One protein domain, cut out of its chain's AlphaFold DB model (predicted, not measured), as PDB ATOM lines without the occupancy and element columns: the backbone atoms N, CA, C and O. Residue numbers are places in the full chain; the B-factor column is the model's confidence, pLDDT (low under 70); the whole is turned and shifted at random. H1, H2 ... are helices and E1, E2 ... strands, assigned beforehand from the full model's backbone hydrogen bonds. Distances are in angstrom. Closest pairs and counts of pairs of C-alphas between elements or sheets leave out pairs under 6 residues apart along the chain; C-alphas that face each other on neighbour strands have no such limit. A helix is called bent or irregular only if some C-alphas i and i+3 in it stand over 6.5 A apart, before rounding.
ATOM      1  N   GLU A  48      28.433  14.263  17.740       85.44
ATOM      2  CA  GLU A  48      28.394  15.100  16.545       85.44
ATOM      3  C   GLU A  48      28.418  16.604  16.851       85.44
ATOM      4  O   GLU A  48      28.943  17.367  16.045       85.44
ATOM      5  N   MET A  49      27.931  17.019  18.028       89.25
ATOM      6  CA  MET A  49      27.955  18.411  18.501       89.25
ATOM      7  C   MET A  49      29.192  18.749  19.339       89.25
ATOM      8  O   MET A  49      29.357  19.879  19.799       89.25
ATOM      9  N   ARG A  50      30.059  17.764  19.589       85.94
ATOM     10  CA  ARG A  50      31.324  17.924  20.322       85.94
ATOM     11  C   ARG A  50      32.527  17.910  19.382       85.94
ATOM     12  O   ARG A  50      33.645  17.656  19.827       85.94
ATOM     13  N   TYR A  51      32.302  18.160  18.091       86.00
ATOM     14  CA  TYR A  51      33.357  18.179  17.086       86.00
ATOM     15  C   TYR A  51      34.490  19.122  17.509       86.00
ATOM     16  O   TYR A  51      34.252  20.288  17.804       86.00
ATOM     17  N   ALA A  52      35.722  18.618  17.548       89.12
ATOM     18  CA  ALA A  52      36.889  19.441  17.829       89.12
ATOM     19  C   ALA A  52      37.315  20.166  16.548       89.12
ATOM     20  O   ALA A  52      37.700  19.527  15.565       89.12
ATOM     21  N   HIS A  53      37.237  21.497  16.561       88.38
ATOM     22  CA  HIS A  53      37.747  22.319  15.469       88.38
ATOM     23  C   HIS A  53      39.275  22.244  15.396       88.38
ATOM     24  O   HIS A  53      39.949  21.919  16.375       88.38
ATOM     25  N   GLU A  54      39.833  22.564  14.230       88.06
ATOM     26  CA  GLU A  54      41.280  22.779  14.119       88.06
ATOM     27  C   GLU A  54      41.707  23.926  15.055       88.06
ATOM     28  O   GLU A  54      40.941  24.884  15.203       88.06
ATOM     29  N   PRO A  55      42.906  23.874  15.669       88.06
ATOM     30  CA  PRO A  55      43.321  24.846  16.685       88.06
ATOM     31  C   PRO A  55      43.189  26.309  16.252       88.06
ATOM     32  O   PRO A  55      42.715  27.134  17.028       88.06
ATOM     33  N   ILE A  56      43.531  26.625  15.000       79.75
ATOM     34  CA  ILE A  56      43.385  27.977  14.456       79.75
ATOM     35  C   ILE A  56      41.929  28.450  14.397       79.75
ATOM     36  O   ILE A  56      41.628  29.595  14.734       79.75
ATOM     37  N   PHE A  57      41.004  27.570  14.016       85.44
ATOM     38  CA  PHE A  57      39.580  27.896  13.993       85.44
ATOM     39  C   PHE A  57      39.030  28.001  15.411       85.44
ATOM     40  O   PHE A  57      38.218  28.882  15.681       85.44
ATOM     41  N   GLN A  58      39.494  27.142  16.325       86.56
ATOM     42  CA  GLN A  58      39.088  27.218  17.723       86.56
ATOM     43  C   GLN A  58      39.530  28.536  18.354       86.56
ATOM     44  O   GLN A  58      38.710  29.183  18.988       86.56
ATOM     45  N   LYS A  59      40.770  28.981  18.116       79.50
ATOM     46  CA  LYS A  59      41.252  30.286  18.589       79.50
ATOM     47  C   LYS A  59      40.347  31.421  18.109       79.50
ATOM     48  O   LYS A  59      39.964  32.277  18.898       79.50
ATOM     49  N   TYR A  60      39.969  31.392  16.832       79.12
ATOM     50  CA  TYR A  60      39.026  32.355  16.275       79.12
ATOM     51  C   TYR A  60      37.668  32.330  17.000       79.12
ATOM     52  O   TYR A  60      37.144  33.386  17.353       79.12
ATOM     53  N   PHE A  61      37.093  31.146  17.233       81.56
ATOM     54  CA  PHE A  61      35.814  31.023  17.938       81.56
ATOM     55  C   PHE A  61      35.911  31.454  19.402       81.56
ATOM     56  O   PHE A  61      35.022  32.160  19.866       81.56
ATOM     57  N   ASP A  62      36.986  31.093  20.099       81.06
ATOM     58  CA  ASP A  62      37.213  31.465  21.495       81.06
ATOM     59  C   ASP A  62      37.304  32.988  21.649       81.06
ATOM     60  O   ASP A  62      36.654  33.552  22.528       81.06
ATOM     61  N   GLU A  63      38.052  33.660  20.768       74.00
ATOM     62  CA  GLU A  63      38.147  35.123  20.743       74.00
ATOM     63  C   GLU A  63      36.786  35.745  20.402       74.00
ATOM     64  O   GLU A  63      36.240  36.532  21.170       74.00
ATOM     65  N   PHE A  64      36.179  35.349  19.281       73.12
ATOM     66  CA  PHE A  64      34.960  35.986  18.793       73.12
ATOM     67  C   PHE A  64      33.730  35.700  19.673       73.12
ATOM     68  O   PHE A  64      33.034  36.622  20.105       73.12
ATOM     69  N   LEU A  65      33.421  34.425  19.918       77.88
ATOM     70  CA  LEU A  65      32.240  34.021  20.683       77.88
ATOM     71  C   LEU A  65      32.427  34.268  22.179       77.88
ATOM     72  O   LEU A  65      31.451  34.612  22.847       77.88
ATOM     73  N   GLY A  66      33.650  34.126  22.697       78.19
ATOM     74  CA  GLY A  66      33.974  34.456  24.083       78.19
ATOM     75  C   GLY A  66      33.755  35.937  24.375       78.19
ATOM     76  O   GLY A  66      33.030  36.271  25.318       78.19
ATOM     77  N   ASP A  67      34.279  36.822  23.523       71.50
ATOM     78  CA  ASP A  67      34.073  38.267  23.649       71.50
ATOM     79  C   ASP A  67      32.598  38.639  23.490       71.50
ATOM     80  O   ASP A  67      32.060  39.400  24.297       71.50
ATOM     81  N   ALA A  68      31.912  38.066  22.497       71.88
ATOM     82  CA  ALA A  68      30.492  38.312  22.264       71.88
ATOM     83  C   ALA A  68      29.629  37.891  23.464       71.88
ATOM     84  O   ALA A  68      28.803  38.674  23.938       71.88
ATOM     85  N   LYS A  69      29.832  36.676  23.987       81.00
ATOM     86  CA  LYS A  69      29.143  36.180  25.184       81.00
ATOM     87  C   LYS A  69      29.434  37.076  26.381       81.00
ATOM     88  O   LYS A  69      28.501  37.506  27.052       81.00
ATOM     89  N   SER A  70      30.704  37.403  26.620       76.94
ATOM     90  CA  SER A  70      31.094  38.263  27.736       76.94
ATOM     91  C   SER A  70      30.449  39.643  27.635       76.94
ATOM     92  O   SER A  70      29.878  40.115  28.613       76.94
ATOM     93  N   ALA A  71      30.450  40.268  26.456       71.75
ATOM     94  CA  ALA A  71      29.816  41.564  26.238       71.75
ATOM     95  C   ALA A  71      28.302  41.526  26.491       71.75
ATOM     96  O   ALA A  71      27.758  42.469  27.060       71.75
ATOM     97  N   LEU A  72      27.626  40.440  26.101       73.94
ATOM     98  CA  LEU A  72      26.182  40.271  26.282       73.94
ATOM     99  C   LEU A  72      25.790  39.978  27.739       73.94
ATOM    100  O   LEU A  72      24.744  40.435  28.193       73.94
ATOM    101  N   GLU A  73      26.619  39.242  28.479       74.88
ATOM    102  CA  GLU A  73      26.349  38.871  29.876       74.88
ATOM    103  C   GLU A  73      26.851  39.925  30.869       74.88
ATOM    104  O   GLU A  73      26.264  40.125  31.932       74.88
ATOM    105  N   ASN A  74      27.927  40.631  30.524       68.12
ATOM    106  CA  ASN A  74      28.650  41.517  31.427       68.12
ATOM    107  C   ASN A  74      28.555  42.987  31.022       68.12
ATOM    108  O   ASN A  74      29.548  43.702  31.092       68.12
ATOM    109  N   VAL A  75      27.364  43.486  30.681       59.62
ATOM    110  CA  VAL A  75      27.159  44.895  30.288       59.62
ATOM    111  C   VAL A  75      27.403  45.868  31.465       59.62
ATOM    112  O   VAL A  75      26.470  46.387  32.064       59.62
ATOM    113  N   THR A  91      21.354  46.958  17.779       39.56
ATOM    114  CA  THR A  91      20.015  46.363  17.829       39.56
ATOM    115  C   THR A  91      19.404  46.696  19.184       39.56
ATOM    116  O   THR A  91      19.951  46.350  20.229       39.56
ATOM    117  N   LYS A  92      18.284  47.425  19.170       38.00
ATOM    118  CA  LYS A  92      17.534  47.777  20.378       38.00
ATOM    119  C   LYS A  92      16.729  46.558  20.840       38.00
ATOM    120  O   LYS A  92      15.884  46.074  20.091       38.00
ATOM    121  N   ILE A  93      16.964  46.089  22.067       38.94
ATOM    122  CA  ILE A  93      16.138  45.075  22.740       38.94
ATOM    123  C   ILE A  93      15.542  45.737  23.985       38.94
ATOM    124  O   ILE A  93      16.255  46.030  24.943       38.94
ATOM    125  N   GLY A  94      14.245  46.047  23.958       49.19
ATOM    126  CA  GLY A  94      13.614  46.838  25.020       49.19
ATOM    127  C   GLY A  94      14.226  48.243  25.131       49.19
ATOM    128  O   GLY A  94      14.282  48.979  24.143       49.19
ATOM    129  N   THR A  95      14.682  48.634  26.325       32.31
ATOM    130  CA  THR A  95      15.418  49.893  26.562       32.31
ATOM    131  C   THR A  95      16.935  49.752  26.403       32.31
ATOM    132  O   THR A  95      17.641  50.754  26.469       32.31
ATOM    133  N   HIS A  96      17.453  48.546  26.150       35.81
ATOM    134  CA  HIS A  96      18.887  48.304  26.021       35.81
ATOM    135  C   HIS A  96      19.381  48.453  24.581       35.81
ATOM    136  O   HIS A  96      18.753  48.002  23.617       35.81
ATOM    137  N   VAL A  97      20.559  49.062  24.463       38.41
ATOM    138  CA  VAL A  97      21.361  49.115  23.243       38.41
ATOM    139  C   VAL A  97      22.504  48.124  23.408       38.41
ATOM    140  O   VAL A  97      23.372  48.312  24.256       38.41
ATOM    141  N   ILE A  98      22.491  47.065  22.603       37.81
ATOM    142  CA  ILE A  98      23.593  46.109  22.541       37.81
ATOM    143  C   ILE A  98      24.569  46.588  21.466       37.81
ATOM    144  O   ILE A  98      24.199  46.760  20.302       37.81
ATOM    145  N   VAL A  99      25.812  46.817  21.884       35.41
ATOM    146  CA  VAL A  99      26.958  47.126  21.026       35.41
ATOM    147  C   VAL A  99      27.842  45.884  21.023       35.41
ATOM    148  O   VAL A  99      28.501  45.604  22.017       35.41
ATOM    149  N   ALA A 100      27.823  45.111  19.943       35.72
ATOM    150  CA  ALA A 100      28.600  43.881  19.817       35.72
ATOM    151  C   ALA A 100      29.329  43.701  18.448       35.72
ATOM    152  O   ALA A 100      28.712  43.719  17.383       35.72
ATOM    153  N   SER A 101      30.665  43.598  18.464       31.45
ATOM    154  CA  SER A 101      31.555  43.633  17.282       31.45
ATOM    155  C   SER A 101      31.692  42.313  16.526       31.45
ATOM    156  O   SER A 101      31.947  41.287  17.140       31.45
ATOM    157  N   GLY A 102      31.676  42.399  15.188       35.44
ATOM    158  CA  GLY A 102      32.351  41.488  14.252       35.44
ATOM    159  C   GLY A 102      31.440  40.722  13.276       35.44
ATOM    160  O   GLY A 102      30.267  40.468  13.538       35.44
ATOM    161  N   ASP A 103      32.007  40.386  12.114       44.03
ATOM    162  CA  ASP A 103      31.284  40.147  10.848       44.03
ATOM    163  C   ASP A 103      30.680  38.734  10.669       44.03
ATOM    164  O   ASP A 103      29.975  38.462   9.694       44.03
ATOM    165  N   LEU A 104      30.928  37.809  11.599       52.47
ATOM    166  CA  LEU A 104      30.701  36.367  11.388       52.47
ATOM    167  C   LEU A 104      29.771  35.718  12.421       52.47
ATOM    168  O   LEU A 104      29.471  34.525  12.325       52.47
ATOM    169  N   GLY A 105      29.278  36.514  13.371       59.00
ATOM    170  CA  GLY A 105      28.360  36.084  14.416       59.00
ATOM    171  C   GLY A 105      26.898  36.387  14.126       59.00
ATOM    172  O   GLY A 105      26.548  37.244  13.309       59.00
ATOM    173  N   VAL A 106      26.019  35.688  14.829       66.44
ATOM    174  CA  VAL A 106      24.592  35.972  14.919       66.44
ATOM    175  C   VAL A 106      24.108  35.661  16.327       66.44
ATOM    176  O   VAL A 106      24.472  34.636  16.897       66.44
ATOM    177  N   LEU A 107      23.278  36.540  16.887       70.69
ATOM    178  CA  LEU A 107      22.562  36.267  18.125       70.69
ATOM    179  C   LEU A 107      21.131  35.859  17.783       70.69
ATOM    180  O   LEU A 107      20.383  36.633  17.185       70.69
ATOM    181  N   PHE A 108      20.735  34.663  18.198       68.81
ATOM    182  CA  PHE A 108      19.345  34.228  18.181       68.81
ATOM    183  C   PHE A 108      18.787  34.253  19.597       68.81
ATOM    184  O   PHE A 108      19.307  33.580  20.481       68.81
ATOM    185  N   GLY A 109      17.713  35.001  19.826       67.19
ATOM    186  CA  GLY A 109      17.108  35.107  21.155       67.19
ATOM    187  C   GLY A 109      15.604  35.322  21.106       67.19
ATOM    188  O   GLY A 109      14.998  35.316  20.033       67.19
ATOM    189  N   ASN A 110      15.013  35.541  22.280       63.56
ATOM    190  CA  ASN A 110      13.593  35.887  22.429       63.56
ATOM    191  C   ASN A 110      13.329  37.388  22.595       63.56
ATOM    192  O   ASN A 110      12.180  37.816  22.688       63.56
ATOM    193  N   GLY A 111      14.372  38.218  22.548       66.25
ATOM    194  CA  GLY A 111      14.261  39.603  22.986       66.25
ATOM    195  C   GLY A 111      14.225  39.616  24.506       66.25
ATOM    196  O   GLY A 111      15.161  39.122  25.115       66.25
ATOM    197  N   THR A 112      13.162  40.151  25.099       66.81
ATOM    198  CA  THR A 112      12.987  40.233  26.558       66.81
ATOM    199  C   THR A 112      12.130  39.115  27.145       66.81
ATOM    200  O   THR A 112      12.126  38.929  28.359       66.81
ATOM    201  N   ASP A 113      11.416  38.378  26.294       63.09
ATOM    202  CA  ASP A 113      10.478  37.338  26.716       63.09
ATOM    203  C   ASP A 113      11.222  36.134  27.311       63.09
ATOM    204  O   ASP A 113      12.369  35.847  26.940       63.09
ATOM    205  N   ALA A 114      10.557  35.404  28.212       67.56
ATOM    206  CA  ALA A 114      11.090  34.162  28.754       67.56
ATOM    207  C   ALA A 114      11.358  33.135  27.637       67.56
ATOM    208  O   ALA A 114      10.734  33.135  26.569       67.56
ATOM    209  N   PHE A 115      12.328  32.257  27.871       68.31
ATOM    210  CA  PHE A 115      12.640  31.185  26.937       68.31
ATOM    211  C   PHE A 115      11.649  30.025  27.099       68.31
ATOM    212  O   PHE A 115      11.456  29.539  28.207       68.31
ATOM    213  N   ASP A 116      11.044  29.579  25.997       69.62
ATOM    214  CA  ASP A 116      10.201  28.378  25.948       69.62
ATOM    215  C   ASP A 116      10.569  27.560  24.713       69.62
ATOM    216  O   ASP A 116      10.268  27.962  23.587       69.62
ATOM    217  N   THR A 117      11.180  26.393  24.910       64.31
ATOM    218  CA  THR A 117      11.589  25.499  23.817       64.31
ATOM    219  C   THR A 117      10.466  25.068  22.887       64.31
ATOM    220  O   THR A 117      10.734  24.790  21.716       64.31
ATOM    221  N   LYS A 118       9.215  25.005  23.355       67.50
ATOM    222  CA  LYS A 118       8.083  24.512  22.552       67.50
ATOM    223  C   LYS A 118       7.535  25.563  21.598       67.50
ATOM    224  O   LYS A 118       7.040  25.209  20.529       67.50
ATOM    225  N   SER A 119       7.621  26.834  21.972       65.88
ATOM    226  CA  SER A 119       7.125  27.962  21.179       65.88
ATOM    227  C   SER A 119       8.246  28.838  20.612       65.88
ATOM    228  O   SER A 119       7.973  29.848  19.959       65.88
ATOM    229  N   TRP A 120       9.509  28.437  20.812       68.31
ATOM    230  CA  TRP A 120      10.648  29.278  20.485       68.31
ATOM    231  C   TRP A 120      10.727  29.631  18.997       68.31
ATOM    232  O   TRP A 120      11.030  28.802  18.128       68.31
ATOM    233  N   SER A 121      10.517  30.916  18.707       68.31
ATOM    234  CA  SER A 121      10.735  31.507  17.392       68.31
ATOM    235  C   SER A 121      11.945  32.440  17.469       68.31
ATOM    236  O   SER A 121      11.785  33.613  17.810       68.31
ATOM    237  N   PRO A 122      13.164  31.938  17.180       65.00
ATOM    238  CA  PRO A 122      14.385  32.718  17.334       65.00
ATOM    239  C   PRO A 122      14.312  34.002  16.511       65.00
ATOM    240  O   PRO A 122      14.189  33.970  15.281       65.00
ATOM    241  N   LYS A 123      14.394  35.144  17.186       65.62
ATOM    242  CA  LYS A 123      14.591  36.441  16.543       65.62
ATOM    243  C   LYS A 123      16.090  36.613  16.332       65.62
ATOM    244  O   LYS A 123      16.879  36.350  17.237       65.62
ATOM    245  N   GLU A 124      16.468  36.985  15.117       66.69
ATOM    246  CA  GLU A 124      17.851  37.322  14.794       66.69
ATOM    247  C   GLU A 124      18.114  38.756  15.262       66.69
ATOM    248  O   GLU A 124      17.399  39.678  14.868       66.69
ATOM    249  N   PHE A 125      19.117  38.931  16.117       60.38
ATOM    250  CA  PHE A 125      19.583  40.228  16.592       60.38
ATOM    251  C   PHE A 125      20.989  40.480  16.049       60.38
ATOM    252  O   PHE A 125      21.838  39.584  16.013       60.38
ATOM    253  N   GLY A 126      21.212  41.701  15.569       55.25
ATOM    254  CA  GLY A 126      22.397  42.038  14.798       55.25
ATOM    255  C   GLY A 126      23.659  42.177  15.645       55.25
ATOM    256  O   GLY A 126      23.687  42.947  16.601       55.25
ATOM    257  N   PHE A 127      24.712  41.497  15.189       50.44
ATOM    258  CA  PHE A 127      26.090  41.987  15.138       50.44
ATOM    259  C   PHE A 127      26.311  42.364  13.664       50.44
ATOM    260  O   PHE A 127      26.264  41.489  12.802       50.44
ATOM    261  N   GLY A 128      26.382  43.649  13.318       42.72
ATOM    262  CA  GLY A 128      26.504  44.069  11.910       42.72
ATOM    263  C   GLY A 128      27.953  44.350  11.482       42.72
ATOM    264  O   GLY A 128      28.809  44.531  12.336       42.72
ATOM    265  N   ALA A 129      28.270  44.472  10.190       36.12
ATOM    266  CA  ALA A 129      27.435  45.078   9.151       36.12
ATOM    267  C   ALA A 129      27.775  44.625   7.713       36.12
ATOM    268  O   ALA A 129      28.902  44.266   7.418       36.12
ATOM    269  N   ARG A 130      26.809  44.870   6.810       39.19
ATOM    270  CA  ARG A 130      26.915  44.961   5.336       39.19
ATOM    271  C   ARG A 130      26.748  43.662   4.517       39.19
ATOM    272  O   ARG A 130      27.614  42.811   4.400       39.19
ATOM    273  N   THR A 131      25.551  43.621   3.925       42.31
ATOM    274  CA  THR A 131      25.198  43.260   2.535       42.31
ATOM    275  C   THR A 131      25.271  41.828   2.027       42.31
ATOM    276  O   THR A 131      24.552  41.559   1.068       42.31
ATOM    277  N   ASP A 132      25.987  40.898   2.654       49.97
ATOM    278  CA  ASP A 132      26.282  39.650   1.922       49.97
ATOM    279  C   ASP A 132      25.679  38.383   2.551       49.97
ATOM    280  O   ASP A 132      25.724  37.316   1.937       49.97
ATOM    281  N   ARG A 133      25.068  38.468   3.748       64.25
ATOM    282  CA  ARG A 133      24.371  37.313   4.339       64.25
ATOM    283  C   ARG A 133      23.014  37.131   3.673       64.25
ATOM    284  O   ARG A 133      22.082  37.906   3.886       64.25
ATOM    285  N   THR A 134      22.894  36.076   2.884       68.12
ATOM    286  CA  THR A 134      21.635  35.730   2.226       68.12
ATOM    287  C   THR A 134      20.599  35.268   3.255       68.12
ATOM    288  O   THR A 134      20.929  34.686   4.291       68.12
ATOM    289  N   GLN A 135      19.311  35.441   2.942       71.44
ATOM    290  CA  GLN A 135      18.230  34.856   3.744       71.44
ATOM    291  C   GLN A 135      18.401  33.334   3.905       71.44
ATOM    292  O   GLN A 135      18.036  32.773   4.936       71.44
ATOM    293  N   ALA A 136      18.985  32.668   2.903       72.31
ATOM    294  CA  ALA A 136      19.305  31.247   2.955       72.31
ATOM    295  C   ALA A 136      20.334  30.923   4.052       72.31
ATOM    296  O   ALA A 136      20.132  29.979   4.811       72.31
ATOM    297  N   GLU A 137      21.388  31.729   4.192       71.69
ATOM    298  CA  GLU A 137      22.391  31.561   5.249       71.69
ATOM    299  C   GLU A 137      21.817  31.840   6.643       71.69
ATOM    300  O   GLU A 137      22.057  31.058   7.560       71.69
ATOM    301  N   SER A 138      21.005  32.893   6.804       73.00
ATOM    302  CA  SER A 138      20.288  33.145   8.067       73.00
ATOM    303  C   SER A 138      19.376  31.964   8.430       73.00
ATOM    304  O   SER A 138      19.396  31.465   9.559       73.00
ATOM    305  N   ASN A 139      18.633  31.437   7.453       79.00
ATOM    306  CA  ASN A 139      17.774  30.271   7.647       79.00
ATOM    307  C   ASN A 139      18.569  29.007   8.003       79.00
ATOM    308  O   ASN A 139      18.082  28.198   8.793       79.00
ATOM    309  N   ALA A 140      19.769  28.830   7.446       81.94
ATOM    310  CA  ALA A 140      20.644  27.714   7.783       81.94
ATOM    311  C   ALA A 140      21.157  27.827   9.228       81.94
ATOM    312  O   ALA A 140      20.989  26.889  10.003       81.94
ATOM    313  N   LEU A 141      21.683  28.989   9.631       80.81
ATOM    314  CA  LEU A 141      22.173  29.230  10.997       80.81
ATOM    315  C   LEU A 141      21.070  29.095  12.054       80.81
ATOM    316  O   LEU A 141      21.296  28.547  13.133       80.81
ATOM    317  N   ARG A 142      19.844  29.509  11.719       83.50
ATOM    318  CA  ARG A 142      18.665  29.348  12.579       83.50
ATOM    319  C   ARG A 142      18.392  27.886  12.944       83.50
ATOM    320  O   ARG A 142      17.880  27.630  14.033       83.50
ATOM    321  N   ARG A 143      18.696  26.930  12.057       87.94
ATOM    322  CA  ARG A 143      18.521  25.495  12.348       87.94
ATOM    323  C   ARG A 143      19.446  25.060  13.480       87.94
ATOM    324  O   ARG A 143      18.952  24.493  14.445       87.94
ATOM    325  N   TYR A 144      20.721  25.437  13.418       89.88
ATOM    326  CA  TYR A 144      21.698  25.122  14.465       89.88
ATOM    327  C   TYR A 144      21.366  25.798  15.799       89.88
ATOM    328  O   TYR A 144      21.505  25.183  16.849       89.88
ATOM    329  N   ALA A 145      20.824  27.023  15.781       88.12
ATOM    330  CA  ALA A 145      20.311  27.657  16.997       88.12
ATOM    331  C   ALA A 145      19.181  26.835  17.640       88.12
ATOM    332  O   ALA A 145      19.213  26.570  18.840       88.12
ATOM    333  N   LYS A 146      18.201  26.392  16.840       89.00
ATOM    334  CA  LYS A 146      17.103  25.528  17.308       89.00
ATOM    335  C   LYS A 146      17.595  24.179  17.825       89.00
ATOM    336  O   LYS A 146      17.041  23.671  18.791       89.00
ATOM    337  N   GLU A 147      18.617  23.623  17.192       91.38
ATOM    338  CA  GLU A 147      19.243  22.364  17.594       91.38
ATOM    339  C   GLU A 147      19.988  22.500  18.934       91.38
ATOM    340  O   GLU A 147      19.910  21.615  19.779       91.38
ATOM    341  N   ALA A 148      20.645  23.639  19.159       91.44
ATOM    342  CA  ALA A 148      21.395  23.956  20.372       91.44
ATOM    343  C   ALA A 148      20.511  24.279  21.591       91.44
ATOM    344  O   ALA A 148      20.855  23.946  22.727       91.44
ATOM    345  N   ALA A 149      19.369  24.926  21.355       89.81
ATOM    346  CA  ALA A 149      18.446  25.401  22.383       89.81
ATOM    347  C   ALA A 149      18.114  24.412  23.512       89.81
ATOM    348  O   ALA A 149      18.278  24.802  24.669       89.81
ATOM    349  N   PRO A 150      17.670  23.167  23.244       90.19
ATOM    350  CA  PRO A 150      17.291  22.245  24.316       90.19
ATOM    351  C   PRO A 150      18.453  21.917  25.264       90.19
ATOM    352  O   PRO A 150      18.235  21.742  26.461       90.19
ATOM    353  N   TYR A 151      19.697  21.888  24.775       91.88
ATOM    354  CA  TYR A 151      20.869  21.620  25.615       91.88
ATOM    355  C   TYR A 151      21.183  22.794  26.537       91.88
ATOM    356  O   TYR A 151      21.465  22.618  27.725       91.88
ATOM    357  N   TYR A 152      21.125  24.005  25.993       90.94
ATOM    358  CA  TYR A 152      21.382  25.215  26.758       90.94
ATOM    359  C   TYR A 152      20.262  25.523  27.755       90.94
ATOM    360  O   TYR A 152      20.557  25.907  28.887       90.94
ATOM    361  N   GLU A 153      19.000  25.264  27.411       85.81
ATOM    362  CA  GLU A 153      17.892  25.308  28.373       85.81
ATOM    363  C   GLU A 153      18.112  24.302  29.513       85.81
ATOM    364  O   GLU A 153      17.985  24.658  30.684       85.81
ATOM    365  N   ALA A 154      18.558  23.081  29.198       87.81
ATOM    366  CA  ALA A 154      18.848  22.044  30.191       87.81
ATOM    367  C   ALA A 154      20.048  22.355  31.112       87.81
ATOM    368  O   ALA A 154      20.308  21.612  32.063       87.81
ATOM    369  N   GLY A 155      20.781  23.447  30.872       86.81
ATOM    370  CA  GLY A 155      21.875  23.887  31.738       86.81
ATOM    371  C   GLY A 155      23.278  23.642  31.185       86.81
ATOM    372  O   GLY A 155      24.245  23.861  31.914       86.81
ATOM    373  N   PHE A 156      23.424  23.209  29.927       90.31
ATOM    374  CA  PHE A 156      24.735  23.136  29.281       90.31
ATOM    375  C   PHE A 156      25.279  24.556  29.075       90.31
ATOM    376  O   PHE A 156      24.536  25.454  28.671       90.31
ATOM    377  N   ARG A 157      26.552  24.793  29.394       89.12
ATOM    378  CA  ARG A 157      27.183  26.124  29.272       89.12
ATOM    379  C   ARG A 157      28.448  26.131  28.414       89.12
ATOM    380  O   ARG A 157      28.977  27.206  28.146       89.12
ATOM    381  N   GLY A 158      28.893  24.959  27.959       90.31
ATOM    382  CA  GLY A 158      30.017  24.824  27.037       90.31
ATOM    383  C   GLY A 158      29.634  25.089  25.574       90.31
ATOM    384  O   GLY A 158      28.458  25.292  25.270       90.31
ATOM    385  N   PRO A 159      30.618  25.060  24.662       92.75
ATOM    386  CA  PRO A 159      30.385  25.216  23.232       92.75
ATOM    387  C   PRO A 159      29.750  23.976  22.603       92.75
ATOM    388  O   PRO A 159      30.135  22.841  22.901       92.75
ATOM    389  N   LEU A 160      28.811  24.213  21.687       95.19
ATOM    390  CA  LEU A 160      28.314  23.221  20.731       95.19
ATOM    391  C   LEU A 160      28.896  23.524  19.356       95.19
ATOM    392  O   LEU A 160      28.931  24.680  18.934       95.19
ATOM    393  N   ARG A 161      29.380  22.489  18.672       94.94
ATOM    394  CA  ARG A 161      30.211  22.611  17.474       94.94
ATOM    395  C   ARG A 161      29.734  21.673  16.385       94.94
ATOM    396  O   ARG A 161      29.526  20.495  16.642       94.94
ATOM    397  N   TRP A 162      29.660  22.176  15.159       93.69
ATOM    398  CA  TRP A 162      29.264  21.392  13.993       93.69
ATOM    399  C   TRP A 162      30.283  21.528  12.870       93.69
ATOM    400  O   TRP A 162      30.843  22.601  12.626       93.69
ATOM    401  N   ARG A 163      30.450  20.433  12.129       91.31
ATOM    402  CA  ARG A 163      31.084  20.422  10.813       91.31
ATOM    403  C   ARG A 163      30.009  20.195   9.762       91.31
ATOM    404  O   ARG A 163      29.294  19.200   9.815       91.31
ATOM    405  N   THR A 164      29.900  21.122   8.822       88.56
ATOM    406  CA  THR A 164      28.771  21.204   7.892       88.56
ATOM    407  C   THR A 164      29.266  21.459   6.470       88.56
ATOM    408  O   THR A 164      30.446  21.739   6.248       88.56
ATOM    409  N   ASP A 165      28.364  21.372   5.500       85.81
ATOM    410  CA  ASP A 165      28.609  21.752   4.107       85.81
ATOM    411  C   ASP A 165      28.893  23.255   3.954       85.81
ATOM    412  O   ASP A 165      29.735  23.656   3.154       85.81
ATOM    413  N   ILE A 166      28.245  24.086   4.774       80.69
ATOM    414  CA  ILE A 166      28.417  25.541   4.770       80.69
ATOM    415  C   ILE A 166      29.621  26.031   5.590       80.69
ATOM    416  O   ILE A 166      29.800  27.247   5.711       80.69
ATOM    417  N   GLY A 167      30.421  25.115   6.151       87.62
ATOM    418  CA  GLY A 167      31.618  25.409   6.941       87.62
ATOM    419  C   GLY A 167      31.622  24.776   8.334       87.62
ATOM    420  O   GLY A 167      30.911  23.805   8.606       87.62
ATOM    421  N   VAL A 168      32.432  25.333   9.233       90.19
ATOM    422  CA  VAL A 168      32.431  24.967  10.659       90.19
ATOM    423  C   VAL A 168      31.660  26.003  11.463       90.19
ATOM    424  O   VAL A 168      31.728  27.199  11.174       90.19
ATOM    425  N   ILE A 169      30.890  25.537  12.442       90.44
ATOM    426  CA  ILE A 169      29.974  26.358  13.238       90.44
ATOM    427  C   ILE A 169      30.249  26.104  14.715       90.44
ATOM    428  O   ILE A 169      30.461  24.958  15.117       90.44
ATOM    429  N   GLU A 170      30.203  27.157  15.523       90.75
ATOM    430  CA  GLU A 170      30.211  27.061  16.979       90.75
ATOM    431  C   GLU A 170      29.118  27.955  17.571       90.75
ATOM    432  O   GLU A 170      28.834  29.042  17.062       90.75
ATOM    433  N   ALA A 171      28.479  27.465  18.628       91.62
ATOM    434  CA  ALA A 171      27.476  28.177  19.397       91.62
ATOM    435  C   ALA A 171      27.910  28.292  20.855       91.62
ATOM    436  O   ALA A 171      28.480  27.350  21.403       91.62
ATOM    437  N   LEU A 172      27.505  29.381  21.505       89.56
ATOM    438  CA  LEU A 172      27.535  29.537  22.954       89.56
ATOM    439  C   LEU A 172      26.188  30.060  23.469       89.56
ATOM    440  O   LEU A 172      25.536  30.869  22.800       89.56
ATOM    441  N   PRO A 173      25.770  29.644  24.676       89.31
ATOM    442  CA  PRO A 173      24.604  30.224  25.313       89.31
ATOM    443  C   PRO A 173      24.944  31.595  25.890       89.31
ATOM    444  O   PRO A 173      26.023  31.796  26.451       89.31
ATOM    445  N   VAL A 174      23.979  32.501  25.828       83.38
ATOM    446  CA  VAL A 174      23.967  33.768  26.558       83.38
ATOM    447  C   VAL A 174      22.918  33.638  27.652       83.38
ATOM    448  O   VAL A 174      21.756  33.345  27.363       83.38
ATOM    449  N   VAL A 175      23.315  33.832  28.904       85.25
ATOM    450  CA  VAL A 175      22.440  33.703  30.072       85.25
ATOM    451  C   VAL A 175      22.343  35.006  30.850       85.25
ATOM    452  O   VAL A 175      23.236  35.849  30.839       85.25
ATOM    453  N   ILE A 176      21.240  35.172  31.563       80.75
ATOM    454  CA  ILE A 176      21.012  36.329  32.422       80.75
ATOM    455  C   ILE A 176      21.882  36.171  33.668       80.75
ATOM    456  O   ILE A 176      21.651  35.274  34.469       80.75
ATOM    457  N   THR A 177      22.879  37.026  33.863       78.62
ATOM    458  CA  THR A 177      23.779  36.944  35.035       78.62
ATOM    459  C   THR A 177      23.644  38.133  35.986       78.62
ATOM    460  O   THR A 177      23.989  38.010  37.166       78.62
ATOM    461  N   LYS A 178      23.124  39.268  35.499       73.50
ATOM    462  CA  LYS A 178      23.024  40.539  36.231       73.50
ATOM    463  C   LYS A 178      21.585  40.915  36.573       73.50
ATOM    464  O   LYS A 178      20.653  40.629  35.819       73.50
ATOM    465  N   ALA A 179      21.418  41.619  37.691       73.06
ATOM    466  CA  ALA A 179      20.122  42.142  38.128       73.06
ATOM    467  C   ALA A 179      19.570  43.193  37.151       73.06
ATOM    468  O   ALA A 179      18.365  43.291  36.943       73.06
ATOM    469  N   GLU A 180      20.441  43.960  36.495       71.62
ATOM    470  CA  GLU A 180      20.053  44.945  35.487       71.62
ATOM    471  C   GLU A 180      19.341  44.298  34.297       71.62
ATOM    472  O   GLU A 180      18.358  44.855  33.815       71.62
ATOM    473  N   CYS A 181      19.766  43.106  33.871       71.62
ATOM    474  CA  CYS A 181      19.110  42.358  32.798       71.62
ATOM    475  C   CYS A 181      17.670  41.967  33.174       71.62
ATOM    476  O   CYS A 181      16.788  41.967  32.317       71.62
ATOM    477  N   GLN A 182      17.392  41.715  34.460       71.31
ATOM    478  CA  GLN A 182      16.049  41.379  34.955       71.31
ATOM    479  C   GLN A 182      15.063  42.554  34.871       71.31
ATOM    480  O   GLN A 182      13.856  42.340  34.922       71.31
ATOM    481  N   LYS A 183      15.540  43.797  34.687       73.06
ATOM    482  CA  LYS A 183      14.659  44.957  34.447       73.06
ATOM    483  C   LYS A 183      13.917  44.851  33.117       73.06
ATOM    484  O   LYS A 183      12.820  45.383  32.992       73.06
ATOM    485  N   CYS A 184      14.525  44.203  32.125       67.31
ATOM    486  CA  CYS A 184      13.897  43.930  30.835       67.31
ATOM    487  C   CYS A 184      13.384  42.492  30.745       67.31
ATOM    488  O   CYS A 184      12.313  42.278  30.195       67.31
ATOM    489  N   HIS A 185      14.090  41.528  31.331       74.00
ATOM    490  CA  HIS A 185      13.660  40.132  31.415       74.00
ATOM    491  C   HIS A 185      12.886  39.866  32.711       74.00
ATOM    492  O   HIS A 185      13.333  39.104  33.568       74.00
ATOM    493  N   THR A 186      11.742  40.528  32.883       74.94
ATOM    494  CA  THR A 186      10.994  40.539  34.156       74.94
ATOM    495  C   THR A 186      10.456  39.172  34.576       74.94
ATOM    496  O   THR A 186      10.176  38.960  35.752       74.94
ATOM    497  N   GLU A 187      10.307  38.248  33.626       77.81
ATOM    498  CA  GLU A 187       9.834  36.878  33.863       77.81
ATOM    499  C   GLU A 187      10.971  35.852  33.980       77.81
ATOM    500  O   GLU A 187      10.718  34.685  34.278       77.81
ATOM    501  N   SER A 188      12.223  36.279  33.791       77.81
ATOM    502  CA  SER A 188      13.388  35.398  33.825       77.81
ATOM    503  C   SER A 188      14.221  35.598  35.090       77.81
ATOM    504  O   SER A 188      14.229  36.649  35.735       77.81
ATOM    505  N   LYS A 189      14.979  34.568  35.452       84.00
ATOM    506  CA  LYS A 189      15.866  34.519  36.613       84.00
ATOM    507  C   LYS A 189      17.326  34.496  36.182       84.00
ATOM    508  O   LYS A 189      17.664  34.249  35.027       84.00
ATOM    509  N   ALA A 190      18.213  34.763  37.136       82.56
ATOM    510  CA  ALA A 190      19.638  34.599  36.891       82.56
ATOM    511  C   ALA A 190      19.946  33.129  36.552       82.56
ATOM    512  O   ALA A 190      19.520  32.222  37.265       82.56
ATOM    513  N   GLY A 191      20.689  32.910  35.471       80.00
ATOM    514  CA  GLY A 191      21.002  31.603  34.904       80.00
ATOM    515  C   GLY A 191      20.088  31.163  33.762       80.00
ATOM    516  O   GLY A 191      20.473  30.234  33.045       80.00
ATOM    517  N   ASP A 192      18.949  31.834  33.558       81.69
ATOM    518  CA  ASP A 192      18.054  31.567  32.433       81.69
ATOM    519  C   ASP A 192      18.700  32.013  31.119       81.69
ATOM    520  O   ASP A 192      19.448  32.994  31.066       81.69
ATOM    521  N   MET A 193      18.409  31.285  30.043       82.62
ATOM    522  CA  MET A 193      18.943  31.594  28.723       82.62
ATOM    523  C   MET A 193      18.250  32.827  28.130       82.62
ATOM    524  O   MET A 193      17.033  32.853  27.981       82.62
ATOM    525  N   ALA A 194      19.039  33.833  27.756       78.25
ATOM    526  CA  ALA A 194      18.583  35.017  27.026       78.25
ATOM    527  C   ALA A 194      18.686  34.826  25.501       78.25
ATOM    528  O   ALA A 194      17.893  35.374  24.730       78.25
ATOM    529  N   GLY A 195      19.655  34.026  25.053       81.50
ATOM    530  CA  GLY A 195      19.844  33.721  23.643       81.50
ATOM    531  C   GLY A 195      21.023  32.796  23.382       81.50
ATOM    532  O   GLY A 195      21.628  32.243  24.297       81.50
ATOM    533  N   ILE A 196      21.338  32.638  22.105       84.00
ATOM    534  CA  ILE A 196      22.416  31.806  21.590       84.00
ATOM    535  C   ILE A 196      23.211  32.650  20.610       84.00
ATOM    536  O   ILE A 196      22.668  33.096  19.596       84.00
ATOM    537  N   VAL A 197      24.488  32.858  20.907       82.75
ATOM    538  CA  VAL A 197      25.425  33.437  19.948       82.75
ATOM    539  C   VAL A 197      26.043  32.306  19.133       82.75
ATOM    540  O   VAL A 197      26.453  31.285  19.678       82.75
ATOM    541  N   LEU A 198      26.059  32.467  17.818       83.50
ATOM    542  CA  LEU A 198      26.570  31.503  16.851       83.50
ATOM    543  C   LEU A 198      27.543  32.197  15.917       83.50
ATOM    544  O   LEU A 198      27.266  33.308  15.478       83.50
ATOM    545  N   ALA A 199      28.626  31.524  15.556       81.38
ATOM    546  CA  ALA A 199      29.537  31.974  14.516       81.38
ATOM    547  C   ALA A 199      29.810  30.848  13.526       81.38
ATOM    548  O   ALA A 199      29.700  29.663  13.850       81.38
ATOM    549  N   ARG A 200      30.178  31.232  12.305       84.25
ATOM    550  CA  ARG A 200      30.537  30.300  11.238       84.25
ATOM    551  C   ARG A 200      31.790  30.770  10.522       84.25
ATOM    552  O   ARG A 200      31.861  31.929  10.126       84.25
ATOM    553  N   LEU A 201      32.691  29.834  10.245       81.25
ATOM    554  CA  LEU A 201      33.757  30.007   9.260       81.25
ATOM    555  C   LEU A 201      33.376  29.271   7.978       81.25
ATOM    556  O   LEU A 201      33.178  28.052   8.003       81.25
ATOM    557  N   LYS A 202      33.254  30.005   6.866       82.44
ATOM    558  CA  LYS A 202      32.964  29.407   5.558       82.44
ATOM    559  C   LYS A 202      34.197  28.662   5.025       82.44
ATOM    560  O   LYS A 202      35.315  28.968   5.446       82.44
ATOM    561  N   PRO A 203      34.042  27.712   4.087       86.06
ATOM    562  CA  PRO A 203      35.178  27.005   3.495       86.06
ATOM    563  C   PRO A 203      36.287  27.917   2.957       86.06
ATOM    564  O   PRO A 203      37.465  27.648   3.188       86.06
ATOM    565  N   GLU A 204      35.926  29.012   2.296       79.94
ATOM    566  CA  GLU A 204      36.858  30.016   1.788       79.94
ATOM    567  C   GLU A 204      37.633  30.727   2.907       79.94
ATOM    568  O   GLU A 204      38.844  30.918   2.787       79.94
ATOM    569  N   ASP A 205      36.977  31.045   4.024       78.62
ATOM    570  CA  ASP A 205      37.625  31.660   5.181       78.62
ATOM    571  C   ASP A 205      38.590  30.674   5.833       78.62
ATOM    572  O   ASP A 205      39.727  31.031   6.123       78.62
ATOM    573  N   MET A 206      38.190  29.409   5.989       81.75
ATOM    574  CA  MET A 206      39.059  28.360   6.530       81.75
ATOM    575  C   MET A 206      40.354  28.210   5.724       81.75
ATOM    576  O   MET A 206      41.427  28.054   6.304       81.75
ATOM    577  N   VAL A 207      40.273  28.262   4.388       83.62
ATOM    578  CA  VAL A 207      41.464  28.236   3.521       83.62
ATOM    579  C   VAL A 207      42.352  29.448   3.796       83.62
ATOM    580  O   VAL A 207      43.556  29.279   3.974       83.62
ATOM    581  N   ARG A 208      41.767  30.646   3.902       76.12
ATOM    582  CA  ARG A 208      42.506  31.880   4.202       76.12
ATOM    583  C   ARG A 208      43.161  31.860   5.582       76.12
ATOM    584  O   ARG A 208      44.303  32.280   5.696       76.12
ATOM    585  N   PHE A 209      42.477  31.352   6.607       77.44
ATOM    586  CA  PHE A 209      43.032  31.206   7.955       77.44
ATOM    587  C   PHE A 209      44.245  30.275   7.956       77.44
ATOM    588  O   PHE A 209      45.296  30.652   8.462       77.44
ATOM    589  N   ARG A 210      44.139  29.103   7.317       81.19
ATOM    590  CA  ARG A 210      45.265  28.163   7.204       81.19
ATOM    591  C   ARG A 210      46.443  28.749   6.423       81.19
ATOM    592  O   ARG A 210      47.588  28.525   6.795       81.19
ATOM    593  N   GLN A 211      46.176  29.487   5.344       78.12
ATOM    594  CA  GLN A 211      47.222  30.184   4.584       78.12
ATOM    595  C   GLN A 211      47.914  31.245   5.439       78.12
ATOM    596  O   GLN A 211      49.136  31.279   5.498       78.12
ATOM    597  N   TRP A 212      47.133  32.057   6.152       75.75
ATOM    598  CA  TRP A 212      47.664  33.079   7.043       75.75
ATOM    599  C   TRP A 212      48.543  32.485   8.153       75.75
ATOM    600  O   TRP A 212      49.609  33.030   8.418       75.75
ATOM    601  N   GLU A 213      48.154  31.355   8.751       76.88
ATOM    602  CA  GLU A 213      48.960  30.633   9.752       76.88
ATOM    603  C   GLU A 213      50.269  30.103   9.174       76.88
ATOM    604  O   GLU A 213      51.325  30.244   9.781       76.88
ATOM    605  N   ALA A 214      50.214  29.531   7.969       80.00
ATOM    606  CA  ALA A 214      51.405  29.045   7.282       80.00
ATOM    607  C   ALA A 214      52.387  30.183   6.948       80.00
ATOM    608  O   ALA A 214      53.598  29.969   6.931       80.00
ATOM    609  N   GLU A 215      51.872  31.386   6.690       75.44
ATOM    610  CA  GLU A 215      52.659  32.594   6.427       75.44
ATOM    611  C   GLU A 215      53.128  33.304   7.715       75.44
ATOM    612  O   GLU A 215      54.050  34.117   7.649       75.44
ATOM    613  N   ASN A 216      52.528  33.005   8.878       71.06
ATOM    614  CA  ASN A 216      52.778  33.665  10.169       71.06
ATOM    615  C   ASN A 216      52.804  32.646  11.342       71.06
ATOM    616  O   ASN A 216      51.876  32.652  12.156       71.06
TER     617      ASN A 216
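What this domain is: This is residues 48 to 75 and 91 to 216 of the 217 residues of an uncharacterized protein of Armatimonadetes bacterium Uphvl-Ar2 (UniProt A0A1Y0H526). A strongly twisted sheet of five strands, in the order E4, E3, E7, E6, E5, makes the core, with the long helix H1 packed on one face and the equally long, kinked helix H2 on the other. H4 lies at one end of the long axis, H3 and the link after it lie at the other, and a small separate hairpin, E1 and E2, lies near the edge strand E4. The printed part has 154 residues with four named helices and seven named strands, in the order H1, E1, E2, E3, E4, H2, E5, E6, H3, E7, H4; both sheets are antiparallel and the class is mixed, helices and strands. The whole is compact, with a radius of gyration of the C-alphas of 15.5 A, yet elongated in outline, with spans of 50 by 30 by 27 A.

Where its parts are: In the large sheet, E4 is residues 123 to 125, E3 residues 105 to 109, E7 residues 193 to 201, E6 residues 167 to 175 and E5 residues 160 to 164. E6 and E7 are the longest strands, 26.2 A and 24.5 A from first to last C-alpha; E3 measures 13.2 A, E5 13.0 A and E4 6.3 A. H1, residues 55 to 73, is 25.7 A long and begins at C-alpha 55, at (43.321, 24.846, 16.685). H2, residues 135 to 153, is 26.4 A long; it has a kink of 33 degrees near residue 147 and is irregular, with C-alphas 147 and 150 7.0 A apart. E1, residues 91 to 93, and E2, residues 96 to 98, measure 6.4 A and 6.3 A. H3, residues 179 to 182, measures 5.2 A. H4, residues 203 to 215, is 18.6 A long and ends at C-alpha 215, at (52.659, 32.594, 6.427).

How they stand to each other: From edge to edge of the large sheet the strands' lines turn by 94 degrees. E7 and E6 are antiparallel at 161 degrees, with N 172 and O 197 at 2.8 A, within hydrogen-bond range. E3 is antiparallel to E7 at 156 degrees, with N 106 and O 198 at 2.8 A. E3 and E4 form a hairpin, with N 125 and O 107 at 2.8 A. E5 and E6 form another, with N 162 and O 169 at 2.9 A. H1 is on the sheet at a height of 8.8 A, over E7 and E6, and runs along the strands, at 24 degrees to E6 on the local plane; its closest C-alphas to E6 are those of Lys 69 and Val 174, 5.9 A apart. H2 is on the opposite face, which gives three layers, helices on both faces of a sheet; its closest C-alphas to E6 are those of Tyr 152 and Pro 173, 6.1 A apart. H4 only grazes the sheet, with residues 203 to 209. H1 touches H4 with residues 56 to 57 alone, the closest C-alphas being those of Ile 56 and Phe 209, 7.3 A apart. Their steep tilt of 67 degrees, opposite ways, is only just short of about perpendicular. H3 is not on the sheet and touches no helix. The hairpin E1 and E2 has N 93 and O 96 at 3.0 A; the closest C-alphas of E1 and E4 are those of Thr 91 and Phe 125, 6.3 A apart. Every O i to N i+4 pair is within hydrogen-bond range in H1 and H4, and 11 of 15 are in H2; H3 is too short for such a pair.

The domain as a whole: The two C-alphas farthest apart, those of Glu 187 and Glu 215, are 51.0 A from each other. Residues 76 to 90 are not printed, and C-alphas 75 and 91 are 14.4 A apart across this cut. Of the links printed whole, the one from E3 to E4, residues 110 to 122, is long. The mean pLDDT of the printed part is 74.0; it is under 70 at residues 74 to 75, 91 to 106, 108 to 134 and 184.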